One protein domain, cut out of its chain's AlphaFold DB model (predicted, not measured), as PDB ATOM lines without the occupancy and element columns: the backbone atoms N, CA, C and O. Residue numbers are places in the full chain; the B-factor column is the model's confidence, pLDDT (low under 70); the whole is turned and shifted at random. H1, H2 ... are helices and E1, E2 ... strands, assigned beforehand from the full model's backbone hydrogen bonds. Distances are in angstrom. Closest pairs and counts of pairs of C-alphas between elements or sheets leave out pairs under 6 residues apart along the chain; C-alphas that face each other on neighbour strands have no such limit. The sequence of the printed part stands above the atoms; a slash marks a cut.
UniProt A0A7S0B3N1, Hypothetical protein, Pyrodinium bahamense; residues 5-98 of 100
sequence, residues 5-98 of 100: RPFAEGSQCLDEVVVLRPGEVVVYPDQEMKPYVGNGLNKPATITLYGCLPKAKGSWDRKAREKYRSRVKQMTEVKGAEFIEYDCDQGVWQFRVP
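Overview. This is residues 5 to 98 of the 100 residues of the protein "Hypothetical protein" of Pyrodinium bahamense (UniProt A0A7S0B3N1). A slab of three antiparallel strands has one long helix, H3, packed along one face over its edge strand E4; beyond the other edge, E3, lies a separate two-stranded hairpin, E1 and E2. The short helices H1 and H2 come before that hairpin, and residues 8 to 13 stick out at one end of the model. The printed part has 94 residues with three named helices and five named strands, in the order H1 H2 E1 E2 E3 H3 E4 E5, of mixed class. The larger sheet runs E3 E5 E4, the smaller E1 E2, both antiparallel. The whole is a loose rod with a radius of gyration of the C-alphas of 16.0 A, spanning 50 by 22 by 19 A.

Along the chain. Find C-alpha 5 at (383.140, 204.133, 256.235), where H1 begins; it covers residues 5 to 8, 5.0 A long. H2 is residues 14 to 17, 5.1 A. Next come E1, residues 18 to 21, 10.0 A, and E2, residues 24 to 27, 10.2 A. E3 is residues 45 to 49, 12.7 A. At C-alpha 62, (367.494, 240.134, 279.632), H3 begins and runs 24.4 A to residue 78. E4, residues 82 to 87, is 15.8 A long, and E5, residues 92 to 97, is 16.4 A, ending at C-alpha 97, (366.190, 215.187, 266.440).

Arrangement. Start at the inner strand E5. Beside E3 look for N 47 and O 95, 2.8 A apart; beside E4, its hairpin partner, for N 96 and O 82, 2.8 A. H3 is on this sheet at a height of 7.9 A, over E4, and the two make two layers, a helix on one face of a sheet. Its closest C-alphas to E4 are those of Lys 73 and Phe 83, 5.5 A apart. On the local plane H3 runs along the strands, but only just, at 28 degrees to E4. E3, H3 and E4 form a split strand-helix-strand unit, two strands running the same way with E5 between them, and its crossover is right-handed. E1 and E2 form a hairpin, with N 19 and O 26 at 2.8 A. The closest C-alphas of E2 and E3 are those of Glu 24 and Leu 49, 7.7 A; E1 and E3 are apart. H1 and H2 are close but not clearly touching, the C-alphas of Phe 7 and Leu 14 being 6.2 A apart. In H3 every O i to N i+4 pair is within hydrogen-bond range; H1 and H2 are too short for such a pair, and each has its 1 O i to N i+3 pair within range.

Size, cuts and confidence. The two C-alphas farthest apart, those of Ser 11 and Asp 61, are 49.8 A apart. The printed part has no cut. Its long links are residues 28 to 44 and 50 to 61. Mean pLDDT of the printed part is 92.6; look at residues 57 to 59 for values under 70.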
ATOM      1  N   ARG A   5     382.171 204.637 257.220       92.19
ATOM      2  CA  ARG A   5     383.140 204.133 256.235       92.19
ATOM      3  C   ARG A   5     382.858 204.610 254.806       92.19
ATOM      4  O   ARG A   5     383.817 205.041 254.177       92.19
ATOM      5  N   PRO A   6     381.597 204.672 254.323       90.38
ATOM      6  CA  PRO A   6     381.320 205.151 252.966       90.38
ATOM      7  C   PRO A   6     381.854 206.561 252.684       90.38
ATOM      8  O   PRO A   6     382.315 206.824 251.577       90.38
ATOM      9  N   PHE A   7     381.848 207.445 253.689       90.62
ATOM     10  CA  PHE A   7     382.383 208.804 253.569       90.62
ATOM     11  C   PHE A   7     383.914 208.839 253.611       90.62
ATOM     12  O   PHE A   7     384.533 209.658 252.941       90.62
ATOM     13  N   ALA A   8     384.533 207.956 254.400       89.62
ATOM     14  CA  ALA A   8     385.988 207.879 254.526       89.62
ATOM     15  C   ALA A   8     386.651 207.215 253.307       89.62
ATOM     16  O   ALA A   8     387.760 207.582 252.930       89.62
ATOM     17  N   GLU A   9     385.971 206.245 252.697       92.62
ATOM     18  CA  GLU A   9     386.447 205.486 251.534       92.62
ATOM     19  C   GLU A   9     386.137 206.189 250.199       92.62
ATOM     20  O   GLU A   9     386.570 205.727 249.148       92.62
ATOM     21  N   GLY A  10     385.396 207.302 250.225       86.88
ATOM     22  CA  GLY A  10     385.029 208.074 249.032       86.88
ATOM     23  C   GLY A  10     383.879 207.479 248.213       86.88
ATOM     24  O   GLY A  10     383.516 208.036 247.181       86.88
ATOM     25  N   SER A  11     383.272 206.386 248.680       89.25
ATOM     26  CA  SER A  11     382.095 205.759 248.060       89.25
ATOM     27  C   SER A  11     380.820 206.603 248.202       89.25
ATOM     28  O   SER A  11     379.850 206.367 247.487       89.25
ATOM     29  N   GLN A  12     380.797 207.568 249.128       87.56
ATOM     30  CA  GLN A  12     379.715 208.537 249.292       87.56
ATOM     31  C   GLN A  12     380.281 209.916 249.652       87.56
ATOM     32  O   GLN A  12     381.070 210.043 250.587       87.56
ATOM     33  N   CYS A  13     379.843 210.959 248.948       91.62
ATOM     34  CA  CYS A  13     380.233 212.331 249.253       91.62
ATOM     35  C   CYS A  13     379.382 212.892 250.402       91.62
ATOM     36  O   CYS A  13     378.152 212.843 250.359       91.62
ATOM     37  N   LEU A  14     380.020 213.445 251.439       92.25
ATOM     38  CA  LEU A  14     379.290 214.026 252.570       92.25
ATOM     39  C   LEU A  14     378.496 215.277 252.161       92.25
ATOM     40  O   LEU A  14     377.392 215.467 252.666       92.25
ATOM     41  N   ASP A  15     379.010 216.069 251.219       91.69
ATOM     42  CA  ASP A  15     378.375 217.310 250.751       91.69
ATOM     43  C   ASP A  15     377.072 217.059 249.970       91.69
ATOM     44  O   ASP A  15     376.201 217.925 249.901       91.69
ATOM     45  N   GLU A  16     376.902 215.857 249.413       92.56
ATOM     46  CA  GLU A  16     375.657 215.429 248.759       92.56
ATOM     47  C   GLU A  16     374.608 214.957 249.776       92.56
ATOM     48  O   GLU A  16     373.402 215.009 249.522       92.56
ATOM     49  N   VAL A  17     375.059 214.501 250.948       95.06
ATOM     50  CA  VAL A  17     374.199 213.953 252.001       95.06
ATOM     51  C   VAL A  17     373.820 215.009 253.031       95.06
ATOM     52  O   VAL A  17     372.712 214.962 253.559       95.06
ATOM     53  N   VAL A  18     374.707 215.950 253.347       95.56
ATOM     54  CA  VAL A  18     374.503 216.956 254.391       95.56
ATOM     55  C   VAL A  18     374.686 218.343 253.802       95.56
ATOM     56  O   VAL A  18     375.775 218.729 253.395       95.56
ATOM     57  N   VAL A  19     373.616 219.129 253.836       96.06
ATOM     58  CA  VAL A  19     373.626 220.526 253.413       96.06
ATOM     59  C   VAL A  19     373.494 221.410 254.643       96.06
ATOM     60  O   VAL A  19     372.492 221.362 255.360       96.06
ATOM     61  N   LEU A  20     374.512 222.236 254.877       93.50
ATOM     62  CA  LEU A  20     374.549 223.212 255.961       93.50
ATOM     63  C   LEU A  20     374.393 224.622 255.393       93.50
ATOM     64  O   LEU A  20     375.127 225.031 254.494       93.50
ATOM     65  N   ARG A  21     373.445 225.383 255.939       91.81
ATOM     66  CA  ARG A  21     373.228 226.802 255.633       91.81
ATOM     67  C   ARG A  21     373.063 227.592 256.936       91.81
ATOM     68  O   ARG A  21     372.797 227.004 257.984       91.81
ATOM     69  N   PRO A  22     373.198 228.930 256.916       87.50
ATOM     70  CA  PRO A  22     372.951 229.740 258.106       87.50
ATOM     71  C   PRO A  22     371.547 229.488 258.678       87.50
ATOM     72  O   PRO A  22     370.543 229.835 258.058       87.50
ATOM     73  N   GLY A  23     371.480 228.878 259.865       87.69
ATOM     74  CA  GLY A  23     370.219 228.539 260.532       87.69
ATOM     75  C   GLY A  23     369.472 227.326 259.971       87.69
ATOM     76  O   GLY A  23     368.323 227.116 260.356       87.69
ATOM     77  N   GLU A  24     370.088 226.527 259.097       92.06
ATOM     78  CA  GLU A  24     369.453 225.359 258.488       92.06
ATOM     79  C   GLU A  24     370.445 224.202 258.319       92.06
ATOM     80  O   GLU A  24     371.580 224.370 257.877       92.06
ATOM     81  N   VAL A  25     369.975 223.000 258.641       95.12
ATOM     82  CA  VAL A  25     370.624 221.738 258.290       95.12
ATOM     83  C   VAL A  25     369.610 220.868 257.565       95.12
ATOM     84  O   VAL A  25     368.475 220.721 258.019       95.12
ATOM     85  N   VAL A  26     370.023 220.286 256.446       95.69
ATOM     86  CA  VAL A  26     369.253 219.285 255.705       95.69
ATOM     87  C   VAL A  26     370.130 218.055 255.543       95.69
ATOM     88  O   VAL A  26     371.271 218.160 255.099       95.69
ATOM     89  N   VAL A  27     369.604 216.892 255.912       96.44
ATOM     90  CA  VAL A  27     370.279 215.602 255.742       96.44
ATOM     91  C   VAL A  27     369.432 214.763 254.792       96.44
ATOM     92  O   VAL A  27     368.228 214.646 254.998       96.44
ATOM     93  N   TYR A  28     370.060 214.209 253.757       96.38
ATOM     94  CA  TYR A  28     369.418 213.622 252.577       96.38
ATOM     95  C   TYR A  28     368.502 214.624 251.853       96.38
ATOM     96  O   TYR A  28     367.277 214.496 251.909       96.38
ATOM     97  N   PRO A  29     369.071 215.655 251.193       95.81
ATOM     98  CA  PRO A  29     368.284 216.583 250.381       95.81
ATOM     99  C   PRO A  29     367.533 215.856 249.254       95.81
ATOM    100  O   PRO A  29     366.385 216.194 248.972       95.81
ATOM    101  N   ASP A  30     368.149 214.824 248.671       94.94
ATOM    102  CA  ASP A  30     367.485 213.873 247.785       94.94
ATOM    103  C   ASP A  30     366.759 212.793 248.607       94.94
ATOM    104  O   ASP A  30     367.380 212.025 249.348       94.94
ATOM    105  N   GLN A  31     365.431 212.745 248.479       93.44
ATOM    106  CA  GLN A  31     364.598 211.781 249.198       93.44
ATOM    107  C   GLN A  31     364.753 210.349 248.673       93.44
ATOM    108  O   GLN A  31     364.514 209.419 249.441       93.44
ATOM    109  N   GLU A  32     365.183 210.145 247.424       94.12
ATOM    110  CA  GLU A  32     365.431 208.801 246.885       94.12
ATOM    111  C   GLU A  32     366.666 208.156 247.531       94.12
ATOM    112  O   GLU A  32     366.720 206.941 247.717       94.12
ATOM    113  N   MET A  33     367.628 208.979 247.963       91.06
ATOM    114  CA  MET A  33     368.818 208.537 248.696       91.06
ATOM    115  C   MET A  33     368.599 208.405 250.208       91.06
ATOM    116  O   MET A  33     369.502 207.959 250.925       91.06
ATOM    117  N   LYS A  34     367.434 208.810 250.724       95.19
ATOM    118  CA  LYS A  34     367.159 208.829 252.162       95.19
ATOM    119  C   LYS A  34     366.923 207.404 252.682       95.19
ATOM    120  O   LYS A  34     365.909 206.788 252.355       95.19
ATOM    121  N   PRO A  35     367.804 206.864 253.542       94.88
ATOM    122  CA  PRO A  35     367.650 205.513 254.056       94.88
ATOM    123  C   PRO A  35     366.535 205.448 255.108       94.88
ATOM    124  O   PRO A  35     366.145 206.463 255.692       94.88
ATOM    125  N   TYR A  36     366.064 204.238 255.419       96.00
ATOM    126  CA  TYR A  36     365.119 204.017 256.518       96.00
ATOM    127  C   TYR A  36     365.655 204.547 257.855       96.00
ATOM    128  O   TYR A  36     366.860 204.483 258.122       96.00
ATOM    129  N   VAL A  37     364.746 204.991 258.724       96.81
ATOM    130  CA  VAL A  37     365.072 205.453 260.081       96.81
ATOM    131  C   VAL A  37     365.947 204.421 260.809       96.81
ATOM    132  O   VAL A  37     365.666 203.225 260.802       96.81
ATOM    133  N   GLY A  38     367.037 204.891 261.414       95.50
ATOM    134  CA  GLY A  38     368.071 204.092 262.077       95.50
ATOM    135  C   GLY A  38     369.312 203.814 261.216       95.50
ATOM    136  O   GLY A  38     370.386 203.551 261.769       95.50
ATOM    137  N   ASN A  39     369.214 203.937 259.890       93.19
ATOM    138  CA  ASN A  39     370.295 203.635 258.947       93.19
ATOM    139  C   ASN A  39     371.002 204.905 258.454       93.19
ATOM    140  O   ASN A  39     370.466 206.009 258.544       93.19
ATOM    141  N   GLY A  40     372.227 204.758 257.938       93.25
ATOM    142  CA  GLY A  40     373.010 205.886 257.417       93.25
ATOM    143  C   GLY A  40     373.152 207.005 258.450       93.25
ATOM    144  O   GLY A  40     373.541 206.728 259.582       93.25
ATOM    145  N   LEU A  41     372.800 208.240 258.088       95.31
ATOM    146  CA  LEU A  41     372.673 209.386 258.997       95.31
ATOM    147  C   LEU A  41     371.230 209.628 259.476       95.31
ATOM    148  O   LEU A  41     371.028 210.456 260.359       95.31
ATOM    149  N   ASN A  42     370.233 208.904 258.953       96.38
ATOM    150  CA  ASN A  42     368.818 209.098 259.277       96.38
ATOM    151  C   ASN A  42     368.463 208.484 260.647       96.38
ATOM    152  O   ASN A  42     367.800 207.453 260.736       96.38
ATOM    153  N   LYS A  43     368.973 209.061 261.735       95.88
ATOM    154  CA  LYS A  43     368.842 208.531 263.102       95.88
ATOM    155  C   LYS A  43     368.945 209.648 264.147       95.88
ATOM    156  O   LYS A  43     369.213 210.787 263.765       95.88
ATOM    157  N   PRO A  44     368.809 209.341 265.453       97.44
ATOM    158  CA  PRO A  44     368.900 210.364 266.478       97.44
ATOM    159  C   PRO A  44     370.241 211.098 266.444       97.44
ATOM    160  O   PRO A  44     371.300 210.464 266.448       97.44
ATOM    161  N   ALA A  45     370.194 212.426 266.458       97.00
ATOM    162  CA  ALA A  45     371.379 213.276 266.408       97.00
ATOM    163  C   ALA A  45     371.191 214.538 267.250       97.00
ATOM    164  O   ALA A  45     370.088 215.072 267.348       97.00
ATOM    165  N   THR A  46     372.288 215.016 267.839       97.75
ATOM    166  CA  THR A  46     372.361 216.359 268.428       97.75
ATOM    167  C   THR A  46     372.997 217.284 267.406       97.75
ATOM    168  O   THR A  46     374.075 216.992 266.892       97.75
ATOM    169  N   ILE A  47     372.322 218.384 267.108       97.38
ATOM    170  CA  ILE A  47     372.727 219.375 266.119       97.38
ATOM    171  C   ILE A  47     373.094 220.646 266.867       97.38
ATOM    172  O   ILE A  47     372.375 221.065 267.772       97.38
ATOM    173  N   THR A  48     374.213 221.254 266.481       97.38
ATOM    174  CA  THR A  48     374.632 222.572 266.965       97.38
ATOM    175  C   THR A  48     374.851 223.473 265.758       97.38
ATOM    176  O   THR A  48     375.738 223.213 264.948       97.38
ATOM    177  N   LEU A  49     374.021 224.506 265.618       96.00
ATOM    178  CA  LEU A  49     374.144 225.514 264.570       96.00
ATOM    179  C   LEU A  49     374.784 226.775 265.149       96.00
ATOM    180  O   LEU A  49     374.322 227.310 266.155       96.00
ATOM    181  N   TYR A  50     375.834 227.257 264.489       95.12
ATOM    182  CA  TYR A  50     376.569 228.463 264.870       95.12
ATOM    183  C   TYR A  50     376.120 229.667 264.028       95.12
ATOM    184  O   TYR A  50     375.630 229.506 262.910       95.12
ATOM    185  N   GLY A  51     376.286 230.884 264.557       91.69
ATOM    186  CA  GLY A  51     376.004 232.127 263.823       91.69
ATOM    187  C   GLY A  51     374.515 232.418 263.591       91.69
ATOM    188  O   GLY A  51     374.166 233.265 262.771       91.69
ATOM    189  N   CYS A  52     373.621 231.748 264.317       92.38
ATOM    190  CA  CYS A  52     372.169 231.911 264.236       92.38
ATOM    191  C   CYS A  52     371.691 233.116 265.062       92.38
ATOM    192  O   CYS A  52     370.856 232.971 265.955       92.38
ATOM    193  N   LEU A  53     372.250 234.301 264.807       90.25
ATOM    194  CA  LEU A  53     371.987 235.505 265.598       90.25
ATOM    195  C   LEU A  53     370.581 236.084 265.351       90.25
ATOM    196  O   LEU A  53     370.049 235.999 264.237       90.25
ATOM    197  N   PRO A  54     369.977 236.742 266.355       85.81
ATOM    198  CA  PRO A  54     368.740 237.479 266.162       85.81
ATOM    199  C   PRO A  54     368.891 238.594 265.116       85.81
ATOM    200  O   PRO A  54     369.846 239.366 265.140       85.81
ATOM    201  N   LYS A  55     367.903 238.746 264.223       80.88
ATOM    202  CA  LYS A  55     367.945 239.770 263.155       80.88
ATOM    203  C   LYS A  55     367.877 241.217 263.663       80.88
ATOM    204  O   LYS A  55     368.266 242.131 262.940       80.88
ATOM    205  N   ALA A  56     367.331 241.452 264.859       74.94
ATOM    206  CA  ALA A  56     367.147 242.809 265.362       74.94
ATOM    207  C   ALA A  56     368.475 243.392 265.875       74.94
ATOM    208  O   ALA A  56     369.098 242.846 266.786       74.94
ATOM    209  N   LYS A  57     368.875 244.528 265.294       58.62
ATOM    210  CA  LYS A  57     369.995 245.351 265.763       58.62
ATOM    211  C   LYS A  57     369.478 246.282 266.863       58.62
ATOM    212  O   LYS A  57     368.704 247.189 266.580       58.62
ATOM    213  N   GLY A  58     369.860 246.036 268.112       63.69
ATOM    214  CA  GLY A  58     369.451 246.846 269.260       63.69
ATOM    215  C   GLY A  58     369.967 246.271 270.576       63.69
ATOM    216  O   GLY A  58     370.510 245.167 270.598       63.69
ATOM    217  N   SER A  59     369.809 247.024 271.667       66.50
ATOM    218  CA  SER A  59     370.149 246.539 273.007       66.50
ATOM    219  C   SER A  59     369.240 245.366 273.372       66.50
ATOM    220  O   SER A  59     368.028 245.527 273.522       66.50
ATOM    221  N   TRP A  60     369.827 244.176 273.484       78.12
ATOM    222  CA  TRP A  60     369.143 242.992 273.982       78.12
ATOM    223  C   TRP A  60     369.162 243.037 275.503       78.12
ATOM    224  O   TRP A  60     370.143 242.651 276.135       78.12
ATOM    225  N   ASP A  61     368.086 243.524 276.114       87.56
ATOM    226  CA  ASP A  61     367.913 243.348 277.551       87.56
ATOM    227  C   ASP A  61     367.646 241.866 277.885       87.56
ATOM    228  O   ASP A  61     367.403 241.022 277.012       87.56
ATOM    229  N   ARG A  62     367.720 241.516 279.173       89.12
ATOM    230  CA  ARG A  62     367.494 240.134 279.632       89.12
ATOM    231  C   ARG A  62     366.143 239.585 279.150       89.12
ATOM    232  O   ARG A  62     366.068 238.449 278.693       89.12
ATOM    233  N   LYS A  63     365.093 240.409 279.195       91.06
ATOM    234  CA  LYS A  63     363.726 240.017 278.829       91.06
ATOM    235  C   LYS A  63     363.598 239.722 277.331       91.06
ATOM    236  O   LYS A  63     362.914 238.774 276.944       91.06
ATOM    237  N   ALA A  64     364.249 240.508 276.479       89.62
ATOM    238  CA  ALA A  64     364.289 240.297 275.040       89.62
ATOM    239  C   ALA A  64     365.032 239.002 274.690       89.62
ATOM    240  O   ALA A  64     364.532 238.233 273.864       89.62
ATOM    241  N   ARG A  65     366.163 238.722 275.357       91.19
ATOM    242  CA  ARG A  65     366.904 237.457 275.207       91.19
ATOM    243  C   ARG A  65     366.046 236.252 275.589       91.19
ATOM    244  O   ARG A  65     365.887 235.335 274.790       91.19
ATOM    245  N   GLU A  66     365.409 236.286 276.760       92.69
ATOM    246  CA  GLU A  66     364.508 235.220 277.221       92.69
ATOM    247  C   GLU A  66     363.346 234.986 276.245       92.69
ATOM    248  O   GLU A  66     363.045 233.845 275.882       92.69
ATOM    249  N   LYS A  67     362.728 236.066 275.749       92.81
ATOM    250  CA  LYS A  67     361.648 235.988 274.759       92.81
ATOM    251  C   LYS A  67     362.125 235.385 273.437       92.81
ATOM    252  O   LYS A  67     361.392 234.611 272.826       92.81
ATOM    253  N   TYR A  68     363.328 235.731 272.980       93.19
ATOM    254  CA  TYR A  68     363.894 235.162 271.759       93.19
ATOM    255  C   TYR A  68     364.222 233.678 271.936       93.19
ATOM    256  O   TYR A  68     363.785 232.865 271.127       93.19
ATOM    257  N   ARG A  69     364.877 233.305 273.041       95.06
ATOM    258  CA  ARG A  69     365.135 231.904 273.401       95.06
ATOM    259  C   ARG A  69     363.845 231.083 273.437       95.06
ATOM    260  O   ARG A  69     363.803 229.989 272.886       95.06
ATOM    261  N   SER A  70     362.775 231.622 274.025       96.19
ATOM    262  CA  SER A  70     361.464 230.961 274.053       96.19
ATOM    263  C   SER A  70     360.873 230.758 272.652       96.19
ATOM    264  O   SER A  70     360.314 229.696 272.386       96.19
ATOM    265  N   ARG A  71     361.042 231.722 271.737       95.12
ATOM    266  CA  ARG A  71     360.629 231.574 270.331       95.12
ATOM    267  C   ARG A  71     361.432 230.494 269.608       95.12
ATOM    268  O   ARG A  71     360.831 229.670 268.929       95.12
ATOM    269  N   VAL A  72     362.757 230.474 269.776       95.94
ATOM    270  CA  VAL A  72     363.628 229.433 269.197       95.94
ATOM    271  C   VAL A  72     363.208 228.057 269.703       95.94
ATOM    272  O   VAL A  72     363.007 227.148 268.899       95.94
ATOM    273  N   LYS A  73     362.982 227.918 271.015       97.94
ATOM    274  CA  LYS A  73     362.460 226.689 271.619       97.94
ATOM    275  C   LYS A  73     361.156 226.241 270.960       97.94
ATOM    276  O   LYS A  73     361.100 225.135 270.434       97.94
ATOM    277  N   GLN A  74     360.154 227.118 270.900       98.12
ATOM    278  CA  GLN A  74     358.863 226.792 270.293       98.12
ATOM    279  C   GLN A  74     359.007 226.367 268.821       98.12
ATOM    280  O   GLN A  74     358.413 225.379 268.404       98.12
ATOM    281  N   MET A  75     359.810 227.084 268.027       95.94
ATOM    282  CA  MET A  75     360.057 226.739 266.620       95.94
ATOM    283  C   MET A  75     360.751 225.381 266.455       95.94
ATOM    284  O   MET A  75     360.463 224.666 265.498       95.94
ATOM    285  N   THR A  76     361.650 225.035 267.381       96.94
ATOM    286  CA  THR A  76     362.342 223.737 267.426       96.94
ATOM    287  C   THR A  76     361.338 222.611 267.674       96.94
ATOM    288  O   THR A  76     361.255 221.662 266.896       96.94
ATOM    289  N   GLU A  77     360.519 222.762 268.714       97.25
ATOM    290  CA  GLU A  77     359.556 221.747 269.157       97.25
ATOM    291  C   GLU A  77     358.428 221.537 268.141       97.25
ATOM    292  O   GLU A  77     358.045 220.402 267.869       97.25
ATOM    293  N   VAL A  78     357.958 222.607 267.485       97.44
ATOM    294  CA  VAL A  78     356.981 222.518 266.381       97.44
ATOM    295  C   VAL A  78     357.511 221.681 265.210       97.44
ATOM    296  O   VAL A  78     356.729 221.049 264.506       97.44
ATOM    297  N   LYS A  79     358.832 221.641 265.004       94.56
ATOM    298  CA  LYS A  79     359.478 220.812 263.976       94.56
ATOM    299  C   LYS A  79     359.759 219.377 264.438       94.56
ATOM    300  O   LYS A  79     360.437 218.643 263.728       94.56
ATOM    301  N   GLY A  80     359.255 218.969 265.604       95.75
ATOM    302  CA  GLY A  80     359.464 217.626 266.152       95.75
ATOM    303  C   GLY A  80     360.865 217.402 266.725       95.75
ATOM    304  O   GLY A  80     361.267 216.257 266.924       95.75
ATOM    305  N   ALA A  81     361.613 218.478 266.977       97.62
ATOM    306  CA  ALA A  81     362.925 218.426 267.598       97.62
ATOM    307  C   ALA A  81     362.851 218.780 269.091       97.62
ATOM    308  O   ALA A  81     362.060 219.610 269.528       97.62
ATOM    309  N   GLU A  82     363.722 218.169 269.879       98.38
ATOM    310  CA  GLU A  82     363.923 218.457 271.292       98.38
ATOM    311  C   GLU A  82     364.867 219.659 271.429       98.38
ATOM    312  O   GLU A  82     366.043 219.595 271.065       98.38
ATOM    313  N   PHE A  83     364.358 220.778 271.940       98.44
ATOM    314  CA  PHE A  83     365.185 221.946 272.232       98.44
ATOM    315  C   PHE A  83     366.125 221.672 273.412       98.44
ATOM    316  O   PHE A  83     365.662 221.283 274.483       98.44
ATOM    317  N   ILE A  84     367.422 221.952 273.240       98.19
ATOM    318  CA  ILE A  84     368.421 221.848 274.311       98.19
ATOM    319  C   ILE A  84     368.766 223.251 274.818       98.19
ATOM    320  O   ILE A  84     368.435 223.612 275.950       98.19
ATOM    321  N   GLU A  85     369.379 224.076 273.968       97.50
ATOM    322  CA  GLU A  85     369.841 225.404 274.361       97.50
ATOM    323  C   GLU A  85     369.901 226.385 273.183       97.50
ATOM    324  O   GLU A  85     369.988 226.007 272.013       97.50
ATOM    325  N   TYR A  86     369.837 227.675 273.513       96.88
ATOM    326  CA  TYR A  86     370.146 228.756 272.593       96.88
ATOM    327  C   TYR A  86     370.899 229.873 273.322       96.88
ATOM    328  O   TYR A  86     370.341 230.489 274.236       96.88
ATOM    329  N   ASP A  87     372.128 230.142 272.887       94.00
ATOM    330  CA  ASP A  87     372.936 231.286 273.309       94.00
ATOM    331  C   ASP A  87     372.600 232.489 272.416       94.00
ATOM    332  O   ASP A  87     372.866 232.486 271.211       94.00
ATOM    333  N   CYS A  88     371.996 233.524 273.005       90.44
ATOM    334  CA  CYS A  88     371.595 234.734 272.282       90.44
ATOM    335  C   CYS A  88     372.769 235.639 271.897       90.44
ATOM    336  O   CYS A  88     372.634 236.407 270.946       90.44
ATOM    337  N   ASP A  89     373.873 235.583 272.637       88.12
ATOM    338  CA  ASP A  89     375.026 236.454 272.424       88.12
ATOM    339  C   ASP A  89     375.942 235.868 271.338       88.12
ATOM    340  O   ASP A  89     376.447 236.608 270.493       88.12
ATOM    341  N   GLN A  90     376.095 234.540 271.298       91.38
ATOM    342  CA  GLN A  90     376.877 233.848 270.262       91.38
ATOM    343  C   GLN A  90     376.040 233.361 269.068       91.38
ATOM    344  O   GLN A  90     376.587 233.027 268.014       91.38
ATOM    345  N   GLY A  91     374.714 233.303 269.208       93.12
ATOM    346  CA  GLY A  91     373.832 232.727 268.194       93.12
ATOM    347  C   GLY A  91     374.060 231.225 268.021       93.12
ATOM    348  O   GLY A  91     374.039 230.731 266.894       93.12
ATOM    349  N   VAL A  92     374.324 230.507 269.114       96.06
ATOM    350  CA  VAL A  92     374.529 229.053 269.098       96.06
ATOM    351  C   VAL A  92     373.213 228.376 269.441       96.06
ATOM    352  O   VAL A  92     372.675 228.584 270.524       96.06
ATOM    353  N   TRP A  93     372.684 227.575 268.520       97.12
ATOM    354  CA  TRP A  93     371.432 226.844 268.691       97.12
ATOM    355  C   TRP A  93     371.697 225.344 268.738       97.12
ATOM    356  O   TRP A  93     372.155 224.768 267.751       97.12
ATOM    357  N   GLN A  94     371.384 224.717 269.870       98.31
ATOM    358  CA  GLN A  94     371.522 223.283 270.068       98.31
ATOM    359  C   GLN A  94     370.159 222.611 270.253       98.31
ATOM    360  O   GLN A  94     369.325 223.043 271.054       98.31
ATOM    361  N   PHE A  95     369.935 221.531 269.514       98.38
ATOM    362  CA  PHE A  95     368.714 220.737 269.587       98.38
ATOM    363  C   PHE A  95     368.978 219.294 269.172       98.38
ATOM    364  O   PHE A  95     369.991 218.981 268.546       98.38
ATOM    365  N   ARG A  96     368.059 218.400 269.520       98.38
ATOM    366  CA  ARG A  96     368.131 216.982 269.190       98.38
ATOM    367  C   ARG A  96     366.953 216.574 268.323       98.38
ATOM    368  O   ARG A  96     365.820 216.963 268.574       98.38
ATOM    369  N   VAL A  97     367.221 215.772 267.305       97.88
ATOM    370  CA  VAL A  97     366.190 215.187 266.440       97.88
ATOM    371  C   VAL A  97     366.127 213.678 266.660       97.88
ATOM    372  O   VAL A  97     367.162 213.071 266.958       97.88
ATOM    373  N   PRO A  98     364.948 213.045 266.530       97.44
ATOM    374  CA  PRO A  98     364.833 211.588 266.583       97.44
ATOM    375  C   PRO A  98     365.380 210.920 265.313       97.44
ATOM    376  O   PRO A  98     365.862 209.793 265.380       97.44
TER     377      PRO A  98